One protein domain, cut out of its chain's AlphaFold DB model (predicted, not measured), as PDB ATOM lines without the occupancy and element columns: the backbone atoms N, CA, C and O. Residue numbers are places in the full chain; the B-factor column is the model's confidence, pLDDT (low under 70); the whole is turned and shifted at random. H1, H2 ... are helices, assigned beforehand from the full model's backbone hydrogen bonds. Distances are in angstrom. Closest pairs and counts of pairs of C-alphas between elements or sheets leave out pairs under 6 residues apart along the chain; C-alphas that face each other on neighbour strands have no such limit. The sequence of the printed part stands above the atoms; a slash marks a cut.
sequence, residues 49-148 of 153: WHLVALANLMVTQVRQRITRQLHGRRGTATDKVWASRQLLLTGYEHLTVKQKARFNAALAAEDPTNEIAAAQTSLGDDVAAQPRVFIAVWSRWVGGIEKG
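This is residues 49 to 148 of the 153 residues of the protein "Transposase" of Corynebacterium callunae DSM 20147 (UniProt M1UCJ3). A short helix, H5, sits in the middle; the long helix H1 runs beside it, H6 crosses it on one side, and H3 and H4 lie on its other side, with tiny H2 packed on H4. H3 touches no other helix and only comes close to H1, H4 and H5, and residues 143 to 148, of which 143 to 146 belong to H6, stick out. The printed part has 100 residues with six named helices, H1 to H6 in chain order, and no named strand; its class is all helix. It is compact, with a radius of gyration of the C-alphas of 13.1 A and spans of 38 by 34 by 25 A.

H1, residues 49 to 71, touches H5, residues 115 to 121, with residues 55 to 63 alone; the closest C-alphas, of Val 59 and Ala 119, are 5.3 A apart, and the helices run opposite ways at a shallow tilt of 25 degrees. H2, residues 80 to 83, touches H4, residues 97 to 110, which touches it with residues 106 to 110 alone; the closest C-alphas, of Lys 80 and Ala 106, are 5.4 A apart. H3, residues 85 to 90, is close to H1 but not clearly touching, the closest C-alphas, of Asn 56 and Leu 89, being 6.6 A apart. H3 is likewise close to H5, with the C-alphas of Leu 88 and Gln 120 closest at 6.5 A. H4 and H5 are close but not clearly touching, the closest C-alphas, of Leu 107 and Ala 117, being 7.3 A apart; they run opposite ways at a shallow tilt of 19 degrees. H6, residues 131 to 146, touches H5 with residues 131 to 138 alone, about perpendicular at 76 degrees; the closest C-alphas, of Ala 118 and Phe 134, are 5.1 A apart. H4 and H6 are apart. Each O i to N i+4 pair is within hydrogen-bond range in H1, H3, H5 and H6, and 8 of 10 are in H4; H2 is too short for such a pair.

H1 begins at C-alpha 49, (36.844, 39.516, 21.276), and is 32.9 A long. H2 measures 4.9 A and H3 8.9 A. H4 is 20.3 A long and begins at C-alpha 97, (30.574, 31.042, -3.087). H5 measures 10.1 A. H6 is 22.3 A long and ends at C-alpha 146, (54.312, 51.033, 18.598).

The two C-alphas farthest apart, of Lys 98 and Lys 147, are 40.2 A apart. The printed part has no cut and no long link. Its mean pLDDT is 70.9, and 35 residues are under 70, among them residues 121 to 135 and 144 to 148.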
ATOM      1  N   TRP A  49      37.601  38.369  21.776       70.12
ATOM      2  CA  TRP A  49      36.844  39.516  21.276       70.12
ATOM      3  C   TRP A  49      37.774  40.675  20.916       70.12
ATOM      4  O   TRP A  49      37.640  41.263  19.843       70.12
ATOM      5  N   HIS A  50      38.770  40.954  21.760       71.81
ATOM      6  CA  HIS A  50      39.775  41.976  21.482       71.81
ATOM      7  C   HIS A  50      40.705  41.593  20.328       71.81
ATOM      8  O   HIS A  50      41.101  42.480  19.576       71.81
ATOM      9  N   LEU A  51      41.017  40.307  20.129       73.50
ATOM     10  CA  LEU A  51      41.784  39.861  18.956       73.50
ATOM     11  C   LEU A  51      41.007  40.084  17.654       73.50
ATOM     12  O   LEU A  51      41.551  40.640  16.701       73.50
ATOM     13  N   VAL A  52      39.719  39.731  17.631       76.31
ATOM     14  CA  VAL A  52      38.844  39.981  16.473       76.31
ATOM     15  C   VAL A  52      38.679  41.484  16.229       76.31
ATOM     16  O   VAL A  52      38.761  41.944  15.090       76.31
ATOM     17  N   ALA A  53      38.512  42.281  17.287       76.75
ATOM     18  CA  ALA A  53      38.445  43.736  17.175       76.75
ATOM     19  C   ALA A  53      39.749  44.338  16.622       76.75
ATOM     20  O   ALA A  53      39.705  45.243  15.787       76.75
ATOM     21  N   LEU A  54      40.905  43.816  17.042       81.06
ATOM     22  CA  LEU A  54      42.219  44.240  16.560       81.06
ATOM     23  C   LEU A  54      42.415  43.891  15.078       81.06
ATOM     24  O   LEU A  54      42.856  44.742  14.306       81.06
ATOM     25  N   ALA A  55      42.023  42.685  14.665       76.75
ATOM     26  CA  ALA A  55      42.061  42.263  13.267       76.75
ATOM     27  C   ALA A  55      41.162  43.150  12.386       76.75
ATOM     28  O   ALA A  55      41.603  43.678  11.364       76.75
ATOM     29  N   ASN A  56      39.933  43.425  12.831       81.56
ATOM     30  CA  ASN A  56      39.009  44.317  12.123       81.56
ATOM     31  C   ASN A  56      39.537  45.757  12.019       81.56
ATOM     32  O   ASN A  56      39.328  46.440  11.006       81.56
ATOM     33  N   LEU A  57      40.246  46.227  13.049       83.19
ATOM     34  CA  LEU A  57      40.910  47.524  13.028       83.19
ATOM     35  C   LEU A  57      42.043  47.548  11.996       83.19
ATOM     36  O   LEU A  57      42.124  48.501  11.220       83.19
ATOM     37  N   MET A  58      42.877  46.506  11.944       82.94
ATOM     38  CA  MET A  58      43.942  46.377  10.946       82.94
ATOM     39  C   MET A  58      43.377  46.448   9.525       82.94
ATOM     40  O   MET A  58      43.795  47.313   8.752       82.94
ATOM     41  N   VAL A  59      42.385  45.611   9.206       82.00
ATOM     42  CA  VAL A  59      41.725  45.585   7.887       82.00
ATOM     43  C   VAL A  59      41.185  46.967   7.528       82.00
ATOM     44  O   VAL A  59      41.386  47.464   6.418       82.00
ATOM     45  N   THR A  60      40.547  47.641   8.487       83.56
ATOM     46  CA  THR A  60      40.005  48.988   8.281       83.56
ATOM     47  C   THR A  60      41.101  50.007   7.952       83.56
ATOM     48  O   THR A  60      40.900  50.834   7.060       83.56
ATOM     49  N   GLN A  61      42.243  49.958   8.641       83.50
ATOM     50  CA  GLN A  61      43.348  50.902   8.446       83.50
ATOM     51  C   GLN A  61      44.100  50.659   7.135       83.50
ATOM     52  O   GLN A  61      44.379  51.615   6.410       83.50
ATOM     53  N   VAL A  62      44.380  49.397   6.798       84.00
ATOM     54  CA  VAL A  62      45.011  49.017   5.522       84.00
ATOM     55  C   VAL A  62      44.148  49.483   4.352       84.00
ATOM     56  O   VAL A  62      44.641  50.166   3.456       84.00
ATOM     57  N   ARG A  63      42.835  49.241   4.422       81.88
ATOM     58  CA  ARG A  63      41.881  49.705   3.410       81.88
ATOM     59  C   ARG A  63      41.897  51.224   3.256       81.88
ATOM     60  O   ARG A  63      42.002  51.727   2.147       81.88
ATOM     61  N   GLN A  64      41.839  51.973   4.363       82.38
ATOM     62  CA  GLN A  64      41.904  53.438   4.303       82.38
ATOM     63  C   GLN A  64      43.213  53.947   3.690       82.38
ATOM     64  O   GLN A  64      43.186  54.942   2.966       82.38
ATOM     65  N   ARG A  65      44.342  53.286   3.970       84.62
ATOM     66  CA  ARG A  65      45.643  53.641   3.396       84.62
ATOM     67  C   ARG A  65      45.652  53.434   1.887       84.62
ATOM     68  O   ARG A  65      45.976  54.377   1.171       84.62
ATOM     69  N   ILE A  66      45.278  52.245   1.418       82.00
ATOM     70  CA  ILE A  66      45.316  51.908  -0.010       82.00
ATOM     71  C   ILE A  66      44.368  52.806  -0.797       82.00
ATOM     72  O   ILE A  66      44.772  53.391  -1.794       82.00
ATOM     73  N   THR A  67      43.150  53.035  -0.306       79.56
ATOM     74  CA  THR A  67      42.209  53.946  -0.970       79.56
ATOM     75  C   THR A  67      42.771  55.369  -1.097       79.56
ATOM     76  O   THR A  67      42.617  55.996  -2.143       79.56
ATOM     77  N   ARG A  68      43.468  55.880  -0.068       82.81
ATOM     78  CA  ARG A  68      44.138  57.190  -0.147       82.81
ATOM     79  C   ARG A  68      45.306  57.187  -1.134       82.81
ATOM     80  O   ARG A  68      45.495  58.186  -1.814       82.81
ATOM     81  N   GLN A  69      46.066  56.095  -1.215       81.94
ATOM     82  CA  GLN A  69      47.174  55.954  -2.166       81.94
ATOM     83  C   GLN A  69      46.683  55.873  -3.616       81.94
ATOM     84  O   GLN A  69      47.278  56.496  -4.485       81.94
ATOM     85  N   LEU A  70      45.591  55.149  -3.868       80.31
ATOM     86  CA  LEU A  70      45.050  54.952  -5.212       80.31
ATOM     87  C   LEU A  70      44.312  56.178  -5.743       80.31
ATOM     88  O   LEU A  70      44.460  56.528  -6.909       80.31
ATOM     89  N   HIS A  71      43.503  56.828  -4.905       79.06
ATOM     90  CA  HIS A  71      42.603  57.884  -5.370       79.06
ATOM     91  C   HIS A  71      43.005  59.290  -4.916       79.06
ATOM     92  O   HIS A  71      42.354  60.254  -5.311       79.06
ATOM     93  N   GLY A  72      44.004  59.435  -4.037       81.81
ATOM     94  CA  GLY A  72      44.393  60.730  -3.460       81.81
ATOM     95  C   GLY A  72      43.323  61.376  -2.565       81.81
ATOM     96  O   GLY A  72      43.505  62.490  -2.080       81.81
ATOM     97  N   ARG A  73      42.199  60.689  -2.324       81.31
ATOM     98  CA  ARG A  73      41.028  61.174  -1.578       81.31
ATOM     99  C   ARG A  73      40.490  60.101  -0.632       81.31
ATOM    100  O   ARG A  73      40.914  58.945  -0.663       81.31
ATOM    101  N   ARG A  74      39.551  60.473   0.245       75.50
ATOM    102  CA  ARG A  74      38.829  59.502   1.084       75.50
ATOM    103  C   ARG A  74      37.898  58.659   0.202       75.50
ATOM    104  O   ARG A  74      37.267  59.192  -0.706       75.50
ATOM    105  N   GLY A  75      37.811  57.362   0.507       70.56
ATOM    106  CA  GLY A  75      36.917  56.437  -0.189       70.56
ATOM    107  C   GLY A  75      35.461  56.884  -0.143       70.56
ATOM    108  O   GLY A  75      34.981  57.353   0.891       70.56
ATOM    109  N   THR A  76      34.782  56.746  -1.274       72.56
ATOM    110  CA  THR A  76      33.372  57.085  -1.477       72.56
ATOM    111  C   THR A  76      32.550  55.801  -1.580       72.56
ATOM    112  O   THR A  76      33.074  54.753  -1.933       72.56
ATOM    113  N   ALA A  77      31.243  55.864  -1.312       66.25
ATOM    114  CA  ALA A  77      30.339  54.716  -1.456       66.25
ATOM    115  C   ALA A  77      30.311  54.097  -2.871       66.25
ATOM    116  O   ALA A  77      29.881  52.958  -3.025       66.25
ATOM    117  N   THR A  78      30.779  54.834  -3.879       68.00
ATOM    118  CA  THR A  78      30.922  54.383  -5.269       68.00
ATOM    119  C   THR A  78      32.105  53.431  -5.475       68.00
ATOM    120  O   THR A  78      32.086  52.651  -6.425       68.00
ATOM    121  N   ASP A  79      33.106  53.459  -4.592       71.88
ATOM    122  CA  ASP A  79      34.264  52.569  -4.677       71.88
ATOM    123  C   ASP A  79      33.820  51.156  -4.249       71.88
ATOM    124  O   ASP A  79      33.200  50.969  -3.197       71.88
ATOM    125  N   LYS A  80      34.090  50.135  -5.062       69.06
ATOM    126  CA  LYS A  80      33.577  48.763  -4.900       69.06
ATOM    127  C   LYS A  80      34.103  48.091  -3.630       69.06
ATOM    128  O   LYS A  80      33.373  47.313  -3.006       69.06
ATOM    129  N   VAL A  81      35.313  48.427  -3.186       65.69
ATOM    130  CA  VAL A  81      35.911  48.033  -1.896       65.69
ATOM    131  C   VAL A  81      35.272  48.790  -0.733       65.69
ATOM    132  O   VAL A  81      35.209  48.287   0.398       65.69
ATOM    133  N   TRP A  82      34.738  49.987  -0.980       69.94
ATOM    134  CA  TRP A  82      33.948  50.700   0.016       69.94
ATOM    135  C   TRP A  82      32.541  50.119   0.157       69.94
ATOM    136  O   TRP A  82      32.103  49.868   1.283       69.94
ATOM    137  N   ALA A  83      31.887  49.819  -0.966       59.50
ATOM    138  CA  ALA A  83      30.568  49.195  -1.031       59.50
ATOM    139  C   ALA A  83      30.553  47.770  -0.447       59.50
ATOM    140  O   ALA A  83      29.573  47.354   0.165       59.50
ATOM    141  N   SER A  84      31.662  47.033  -0.566       67.50
ATOM    142  CA  SER A  84      31.793  45.653  -0.070       67.50
ATOM    143  C   SER A  84      32.337  45.557   1.363       67.50
ATOM    144  O   SER A  84      32.755  44.483   1.795       67.50
ATOM    145  N   ARG A  85      32.312  46.656   2.137       74.31
ATOM    146  CA  ARG A  85      32.824  46.712   3.522       74.31
ATOM    147  C   ARG A  85      32.257  45.613   4.421       74.31
ATOM    148  O   ARG A  85      32.989  45.073   5.241       74.31
ATOM    149  N   GLN A  86      30.974  45.293   4.279       71.75
ATOM    150  CA  GLN A  86      30.347  44.269   5.109       71.75
ATOM    151  C   GLN A  86      30.957  42.888   4.840       71.75
ATOM    152  O   GLN A  86      31.284  42.180   5.781       71.75
ATOM    153  N   LEU A  87      31.222  42.565   3.567       72.31
ATOM    154  CA  LEU A  87      31.871  41.311   3.170       72.31
ATOM    155  C   LEU A  87      33.311  41.229   3.700       72.31
ATOM    156  O   LEU A  87      33.756  40.156   4.093       72.31
ATOM    157  N   LEU A  88      34.015  42.364   3.787       71.81
ATOM    158  CA  LEU A  88      35.345  42.429   4.401       71.81
ATOM    159  C   LEU A  88      35.327  42.055   5.893       71.81
ATOM    160  O   LEU A  88      36.239  41.376   6.349       71.81
ATOM    161  N   LEU A  89      34.298  42.466   6.639       71.50
ATOM    162  CA  LEU A  89      34.215  42.270   8.094       71.50
ATOM    163  C   LEU A  89      33.592  40.931   8.514       71.50
ATOM    164  O   LEU A  89      33.784  40.509   9.649       71.50
ATOM    165  N   THR A  90      32.837  40.269   7.632       70.81
ATOM    166  CA  THR A  90      32.212  38.968   7.928       70.81
ATOM    167  C   THR A  90      33.223  37.813   7.948       70.81
ATOM    168  O   THR A  90      32.937  36.796   8.560       70.81
ATOM    169  N   GLY A  91      34.416  37.984   7.362       67.06
ATOM    170  CA  GLY A  91      35.459  36.951   7.289       67.06
ATOM    171  C   GLY A  91      35.247  35.975   6.126       67.06
ATOM    172  O   GLY A  91      34.113  35.610   5.818       67.06
ATOM    173  N   TYR A  92      36.340  35.568   5.462       66.75
ATOM    174  CA  TYR A  92      36.305  34.783   4.215       66.75
ATOM    175  C   TYR A  92      35.529  33.460   4.341       66.75
ATOM    176  O   TYR A  92      34.775  33.094   3.440       66.75
ATOM    177  N   GLU A  93      35.647  32.789   5.487       66.19
ATOM    178  CA  GLU A  93      35.013  31.490   5.762       66.19
ATOM    179  C   GLU A  93      33.490  31.548   5.824       66.19
ATOM    180  O   GLU A  93      32.796  30.591   5.489       66.19
ATOM    181  N   HIS A  94      32.948  32.698   6.214       71.12
ATOM    182  CA  HIS A  94      31.511  32.884   6.386       71.12
ATOM    183  C   HIS A  94      30.816  33.357   5.099       71.12
ATOM    184  O   HIS A  94      29.599  33.544   5.080       71.12
ATOM    185  N   LEU A  95      31.569  33.560   4.012       75.62
ATOM    186  CA  LEU A  95      31.040  34.009   2.728       75.62
ATOM    187  C   LEU A  95      30.598  32.826   1.865       75.62
ATOM    188  O   LEU A  95      31.343  31.878   1.621       75.62
ATOM    189  N   THR A  96      29.392  32.929   1.306       81.88
ATOM    190  CA  THR A  96      28.928  31.994   0.273       81.88
ATOM    191  C   THR A  96      29.778  32.114  -0.993       81.88
ATOM    192  O   THR A  96      30.351  33.167  -1.277       81.88
ATOM    193  N   VAL A  97      29.803  31.070  -1.827       78.81
ATOM    194  CA  VAL A  97      30.574  31.042  -3.087       78.81
ATOM    195  C   VAL A  97      30.280  32.256  -3.984       78.81
ATOM    196  O   VAL A  97      31.195  32.881  -4.519       78.81
ATOM    197  N   LYS A  98      29.007  32.667  -4.090       80.69
ATOM    198  CA  LYS A  98      28.607  33.862  -4.856       80.69
ATOM    199  C   LYS A  98      29.167  35.155  -4.257       80.69
ATOM    200  O   LYS A  98      29.578  36.053  -4.990       80.69
ATOM    201  N   GLN A  99      29.198  35.259  -2.929       78.50
ATOM    202  CA  GLN A  99      29.771  36.418  -2.251       78.50
ATOM    203  C   GLN A  99      31.300  36.433  -2.353       78.50
ATOM    204  O   GLN A  99      31.853  37.508  -2.565       78.50
ATOM    205  N   LYS A 100      31.969  35.270  -2.302       76.50
ATOM    206  CA  LYS A 100      33.413  35.131  -2.565       76.50
ATOM    207  C   LYS A 100      33.771  35.615  -3.977       76.50
ATOM    208  O   LYS A 100      34.716  36.378  -4.140       76.50
ATOM    209  N   ALA A 101      32.974  35.267  -4.990       78.62
ATOM    210  CA  ALA A 101      33.183  35.747  -6.360       78.62
ATOM    211  C   ALA A 101      33.026  37.275  -6.482       78.62
ATOM    212  O   ALA A 101      33.889  37.948  -7.045       78.62
ATOM    213  N   ARG A 102      31.957  37.844  -5.901       77.75
ATOM    214  CA  ARG A 102      31.745  39.304  -5.863       77.75
ATOM    215  C   ARG A 102      32.871  40.024  -5.118       77.75
ATOM    216  O   ARG A 102      33.280  41.109  -5.522       77.75
ATOM    217  N   PHE A 103      33.355  39.413  -4.044       78.12
ATOM    218  CA  PHE A 103      34.453  39.912  -3.234       78.12
ATOM    219  C   PHE A 103      35.772  39.950  -4.017       78.12
ATOM    220  O   PHE A 103      36.389  41.008  -4.120       78.12
ATOM    221  N   ASN A 104      36.144  38.841  -4.659       75.81
ATOM    222  CA  ASN A 104      37.347  38.759  -5.490       75.81
ATOM    223  C   ASN A 104      37.299  39.751  -6.662       75.81
ATOM    224  O   ASN A 104      38.296  40.402  -6.959       75.81
ATOM    225  N   ALA A 105      36.131  39.926  -7.290       78.25
ATOM    226  CA  ALA A 105      35.950  40.906  -8.361       78.25
ATOM    227  C   ALA A 105      36.105  42.361  -7.880       78.25
ATOM    228  O   ALA A 105      36.594  43.207  -8.626       78.25
ATOM    229  N   ALA A 106      35.698  42.666  -6.642       75.81
ATOM    230  CA  ALA A 106      35.902  43.986  -6.048       75.81
ATOM    231  C   ALA A 106      37.383  44.240  -5.720       75.81
ATOM    232  O   ALA A 106      37.877  45.332  -5.987       75.81
ATOM    233  N   LEU A 107      38.097  43.235  -5.200       74.44
ATOM    234  CA  LEU A 107      39.531  43.340  -4.917       74.44
ATOM    235  C   LEU A 107      40.372  43.498  -6.184       74.44
ATOM    236  O   LEU A 107      41.244  44.358  -6.225       74.44
ATOM    237  N   ALA A 108      40.074  42.739  -7.239       72.88
ATOM    238  CA  ALA A 108      40.811  42.819  -8.501       72.88
ATOM    239  C   ALA A 108      40.794  44.228  -9.128       72.88
ATOM    240  O   ALA A 108      41.710  44.585  -9.862       72.88
ATOM    241  N   ALA A 109      39.766  45.031  -8.840       72.19
ATOM    242  CA  ALA A 109      39.642  46.389  -9.359       72.19
ATOM    243  C   ALA A 109      40.384  47.448  -8.521       72.19
ATOM    244  O   ALA A 109      40.731  48.501  -9.051       72.19
ATOM    245  N   GLU A 110      40.580  47.213  -7.220       67.25
ATOM    246  CA  GLU A 110      40.896  48.272  -6.243       67.25
ATOM    247  C   GLU A 110      41.981  47.884  -5.217       67.25
ATOM    248  O   GLU A 110      42.298  48.677  -4.333       67.25
ATOM    249  N   ASP A 111      42.580  46.692  -5.320       68.94
ATOM    250  CA  ASP A 111      43.702  46.242  -4.483       68.94
ATOM    251  C   ASP A 111      44.854  45.661  -5.327       68.94
ATOM    252  O   ASP A 111      45.093  44.452  -5.319       68.94
ATOM    253  N   PRO A 112      45.616  46.498  -6.057       66.31
ATOM    254  CA  PRO A 112      46.754  46.027  -6.850       66.31
ATOM    255  C   PRO A 112      47.907  45.472  -5.995       66.31
ATOM    256  O   PRO A 112      48.806  44.825  -6.525       66.31
ATOM    257  N   THR A 113      47.921  45.728  -4.681       65.12
ATOM    258  CA  THR A 113      48.987  45.291  -3.762       65.12
ATOM    259  C   THR A 113      48.628  43.999  -3.014       65.12
ATOM    260  O   THR A 113      49.484  43.434  -2.338       65.12
ATOM    261  N   ASN A 114      47.394  43.494  -3.149       71.38
ATOM    262  CA  ASN A 114      46.852  42.349  -2.399       71.38
ATOM    263  C   ASN A 114      46.925  42.501  -0.865       71.38
ATOM    264  O   ASN A 114      46.806  41.520  -0.126       71.38
ATOM    265  N   GLU A 115      47.134  43.715  -0.347       71.44
ATOM    266  CA  GLU A 115      47.293  43.929   1.093       71.44
ATOM    267  C   GLU A 115      45.938  43.911   1.813       71.44
ATOM    268  O   GLU A 115      45.882  43.533   2.984       71.44
ATOM    269  N   ILE A 116      44.839  44.284   1.137       73.06
ATOM    270  CA  ILE A 116      43.483  44.199   1.706       73.06
ATOM    271  C   ILE A 116      43.051  42.735   1.769       73.06
ATOM    272  O   ILE A 116      42.498  42.314   2.787       73.06
ATOM    273  N   ALA A 117      43.351  41.956   0.727       70.62
ATOM    274  CA  ALA A 117      43.125  40.513   0.724       70.62
ATOM    275  C   ALA A 117      43.895  39.824   1.867       70.62
ATOM    276  O   ALA A 117      43.300  39.136   2.694       70.62
ATOM    277  N   ALA A 118      45.203  40.091   1.982       69.75
ATOM    278  CA  ALA A 118      46.054  39.499   3.014       69.75
ATOM    279  C   ALA A 118      45.628  39.878   4.445       69.75
ATOM    280  O   ALA A 118      45.733  39.061   5.358       69.75
ATOM    281  N   ALA A 119      45.128  41.100   4.647       71.00
ATOM    282  CA  ALA A 119      44.609  41.546   5.936       71.00
ATOM    283  C   ALA A 119      43.305  40.832   6.338       71.00
ATOM    284  O   ALA A 119      43.036  40.680   7.527       71.00
ATOM    285  N   GLN A 120      42.479  40.426   5.371       71.69
ATOM    286  CA  GLN A 120      41.198  39.768   5.633       71.69
ATOM    287  C   GLN A 120      41.358  38.259   5.873       71.69
ATOM    288  O   GLN A 120      40.707  37.707   6.760       71.69
ATOM    289  N   THR A 121      42.229  37.590   5.109       62.66
ATOM    290  CA  THR A 121      42.445  36.133   5.189       62.66
ATOM    291  C   THR A 121      43.003  35.684   6.542       62.66
ATOM    292  O   THR A 121      42.801  34.545   6.930       62.66
ATOM    293  N   SER A 122      43.595  36.574   7.342       54.66
ATOM    294  CA  SER A 122      44.028  36.246   8.709       54.66
ATOM    295  C   SER A 122      42.898  35.981   9.712       54.66
ATOM    296  O   SER A 122      43.172  35.726  10.882       54.66
ATOM    297  N   LEU A 123      41.637  36.105   9.289       55.38
ATOM    298  CA  LEU A 123      40.456  35.809  10.100       55.38
ATOM    299  C   LEU A 123      39.864  34.411   9.817       55.38
ATOM    300  O   LEU A 123      38.914  34.030  10.495       55.38
ATOM    301  N   GLY A 124      40.384  33.683   8.821       45.72
ATOM    302  CA  GLY A 124      39.892  32.376   8.370       45.72
ATOM    303  C   GLY A 124      41.009  31.342   8.220       45.72
ATOM    304  O   GLY A 124      42.167  31.710   8.035       45.72
ATOM    305  N   ASP A 125      40.668  30.057   8.327       41.97
ATOM    306  CA  ASP A 125      41.621  28.940   8.366       41.97
ATOM    307  C   ASP A 125      42.290  28.629   6.998       41.97
ATOM    308  O   ASP A 125      43.253  27.859   6.945       41.97
ATOM    309  N   ASP A 126      41.889  29.279   5.895       44.31
ATOM    310  CA  ASP A 126      42.514  29.127   4.568       44.31
ATOM    311  C   ASP A 126      43.778  30.014   4.373       44.31
ATOM    312  O   ASP A 126      43.816  30.967   3.591       44.31
ATOM    313  N   VAL A 127      44.877  29.669   5.055       45.00
ATOM    314  CA  VAL A 127      46.203  30.351   5.007       45.00
ATOM    315  C   VAL A 127      46.965  30.184   3.670       45.00
ATOM    316  O   VAL A 127      48.035  30.764   3.468       45.00
ATOM    317  N   ALA A 128      46.436  29.427   2.707       41.50
ATOM    318  CA  ALA A 128      47.217  28.937   1.566       41.50
ATOM    319  C   ALA A 128      47.640  29.999   0.528       41.50
ATOM    320  O   ALA A 128      48.507  29.716  -0.297       41.50
ATOM    321  N   ALA A 129      47.083  31.216   0.543       51.28
ATOM    322  CA  ALA A 129      47.341  32.171  -0.534       51.28
ATOM    323  C   ALA A 129      48.646  32.980  -0.369       51.28
ATOM    324  O   ALA A 129      49.432  33.008  -1.311       51.28
ATOM    325  N   GLN A 130      48.904  33.675   0.756       53.91
ATOM    326  CA  GLN A 130      50.049  34.618   0.855       53.91
ATOM    327  C   GLN A 130      50.548  34.891   2.301       53.91
ATOM    328  O   GLN A 130      50.426  36.015   2.801       53.91
ATOM    329  N   PRO A 131      51.204  33.934   2.986       57.94
ATOM    330  CA  PRO A 131      51.690  34.134   4.360       57.94
ATOM    331  C   PRO A 131      52.758  35.238   4.475       57.94
ATOM    332  O   PRO A 131      52.828  35.941   5.482       57.94
ATOM    333  N   ARG A 132      53.567  35.450   3.426       64.31
ATOM    334  CA  ARG A 132      54.615  36.490   3.407       64.31
ATOM    335  C   ARG A 132      54.035  37.906   3.399       64.31
ATOM    336  O   ARG A 132      54.548  38.773   4.101       64.31
ATOM    337  N   VAL A 133      52.975  38.134   2.621       65.81
ATOM    338  CA  VAL A 133      52.304  39.442   2.542       65.81
ATOM    339  C   VAL A 133      51.552  39.717   3.838       65.81
ATOM    340  O   VAL A 133      51.660  40.820   4.366       65.81
ATOM    341  N   PHE A 134      50.901  38.702   4.416       68.12
ATOM    342  CA  PHE A 134      50.279  38.823   5.734       68.12
ATOM    343  C   PHE A 134      51.285  39.243   6.812       68.12
ATOM    344  O   PHE A 134      51.080  40.268   7.457       68.12
ATOM    345  N   ILE A 135      52.393  38.509   6.976       68.94
ATOM    346  CA  ILE A 135      53.416  38.839   7.981       68.94
ATOM    347  C   ILE A 135      53.954  40.253   7.744       68.94
ATOM    348  O   ILE A 135      54.060  41.033   8.685       68.94
ATOM    349  N   ALA A 136      54.230  40.635   6.494       77.12
ATOM    350  CA  ALA A 136      54.720  41.973   6.176       77.12
ATOM    351  C   ALA A 136      53.707  43.081   6.523       77.12
ATOM    352  O   ALA A 136      54.086  44.097   7.113       77.12
ATOM    353  N   VAL A 137      52.427  42.896   6.184       77.44
ATOM    354  CA  VAL A 137      51.344  43.843   6.492       77.44
ATOM    355  C   VAL A 137      51.130  43.936   8.000       77.44
ATOM    356  O   VAL A 137      51.100  45.043   8.541       77.44
ATOM    357  N   TRP A 138      51.056  42.793   8.684       72.44
ATOM    358  CA  TRP A 138      50.879  42.706  10.129       72.44
ATOM    359  C   TRP A 138      52.048  43.353  10.876       72.44
ATOM    360  O   TRP A 138      51.832  44.244  11.692       72.44
ATOM    361  N   SER A 139      53.296  42.996  10.556       75.25
ATOM    362  CA  SER A 139      54.491  43.582  11.175       75.25
ATOM    363  C   SER A 139      54.600  45.084  10.917       75.25
ATOM    364  O   SER A 139      54.948  45.837  11.825       75.25
ATOM    365  N   ARG A 140      54.261  45.555   9.710       81.00
ATOM    366  CA  ARG A 140      54.238  46.992   9.394       81.00
ATOM    367  C   ARG A 140      53.156  47.728  10.180       81.00
ATOM    368  O   ARG A 140      53.381  48.855  10.613       81.00
ATOM    369  N   TRP A 141      51.994  47.108  10.358       78.69
ATOM    370  CA  TRP A 141      50.889  47.692  11.107       78.69
ATOM    371  C   TRP A 141      51.169  47.722  12.613       78.69
ATOM    372  O   TRP A 141      51.062  48.785  13.220       78.69
ATOM    373  N   VAL A 142      51.628  46.611  13.202       74.94
ATOM    374  CA  VAL A 142      52.038  46.532  14.615       74.94
ATOM    375  C   VAL A 142      53.200  47.482  14.905       74.94
ATOM    376  O   VAL A 142      53.121  48.271  15.843       74.94
ATOM    377  N   GLY A 143      54.222  47.516  14.043       72.38
ATOM    378  CA  GLY A 143      55.322  48.475  14.166       72.38
ATOM    379  C   GLY A 143      54.873  49.939  14.037       72.38
ATOM    380  O   GLY A 143      55.489  50.828  14.619       72.38
ATOM    381  N   GLY A 144      53.777  50.205  13.319       66.94
ATOM    382  CA  GLY A 144      53.136  51.523  13.255       66.94
ATOM    383  C   GLY A 144      52.323  51.883  14.506       66.94
ATOM    384  O   GLY A 144      52.243  53.056  14.861       66.94
ATOM    385  N   ILE A 145      51.752  50.895  15.203       59.50
ATOM    386  CA  ILE A 145      51.084  51.094  16.501       59.50
ATOM    387  C   ILE A 145      52.108  51.488  17.569       59.50
ATOM    388  O   ILE A 145      51.868  52.426  18.326       59.50
ATOM    389  N   GLU A 146      53.249  50.800  17.610       52.34
ATOM    390  CA  GLU A 146      54.312  51.033  18.598       52.34
ATOM    391  C   GLU A 146      55.020  52.378  18.406       52.34
ATOM    392  O   GLU A 146      55.380  53.032  19.383       52.34
ATOM    393  N   LYS A 147      55.167  52.833  17.156       49.22
ATOM    394  CA  LYS A 147      55.801  54.119  16.817       49.22
ATOM    395  C   LYS A 147      54.877  55.337  16.948       49.22
ATOM    396  O   LYS A 147      55.312  56.450  16.675       49.22
ATOM    397  N   GLY A 148      53.636  55.144  17.393       46.88
ATOM    398  CA  GLY A 148      52.633  56.201  17.478       46.88
ATOM    399  C   GLY A 148      52.009  56.479  16.113       46.88
ATOM    400  O   GLY A 148      52.526  57.255  15.313       46.88
TER     401      GLY A 148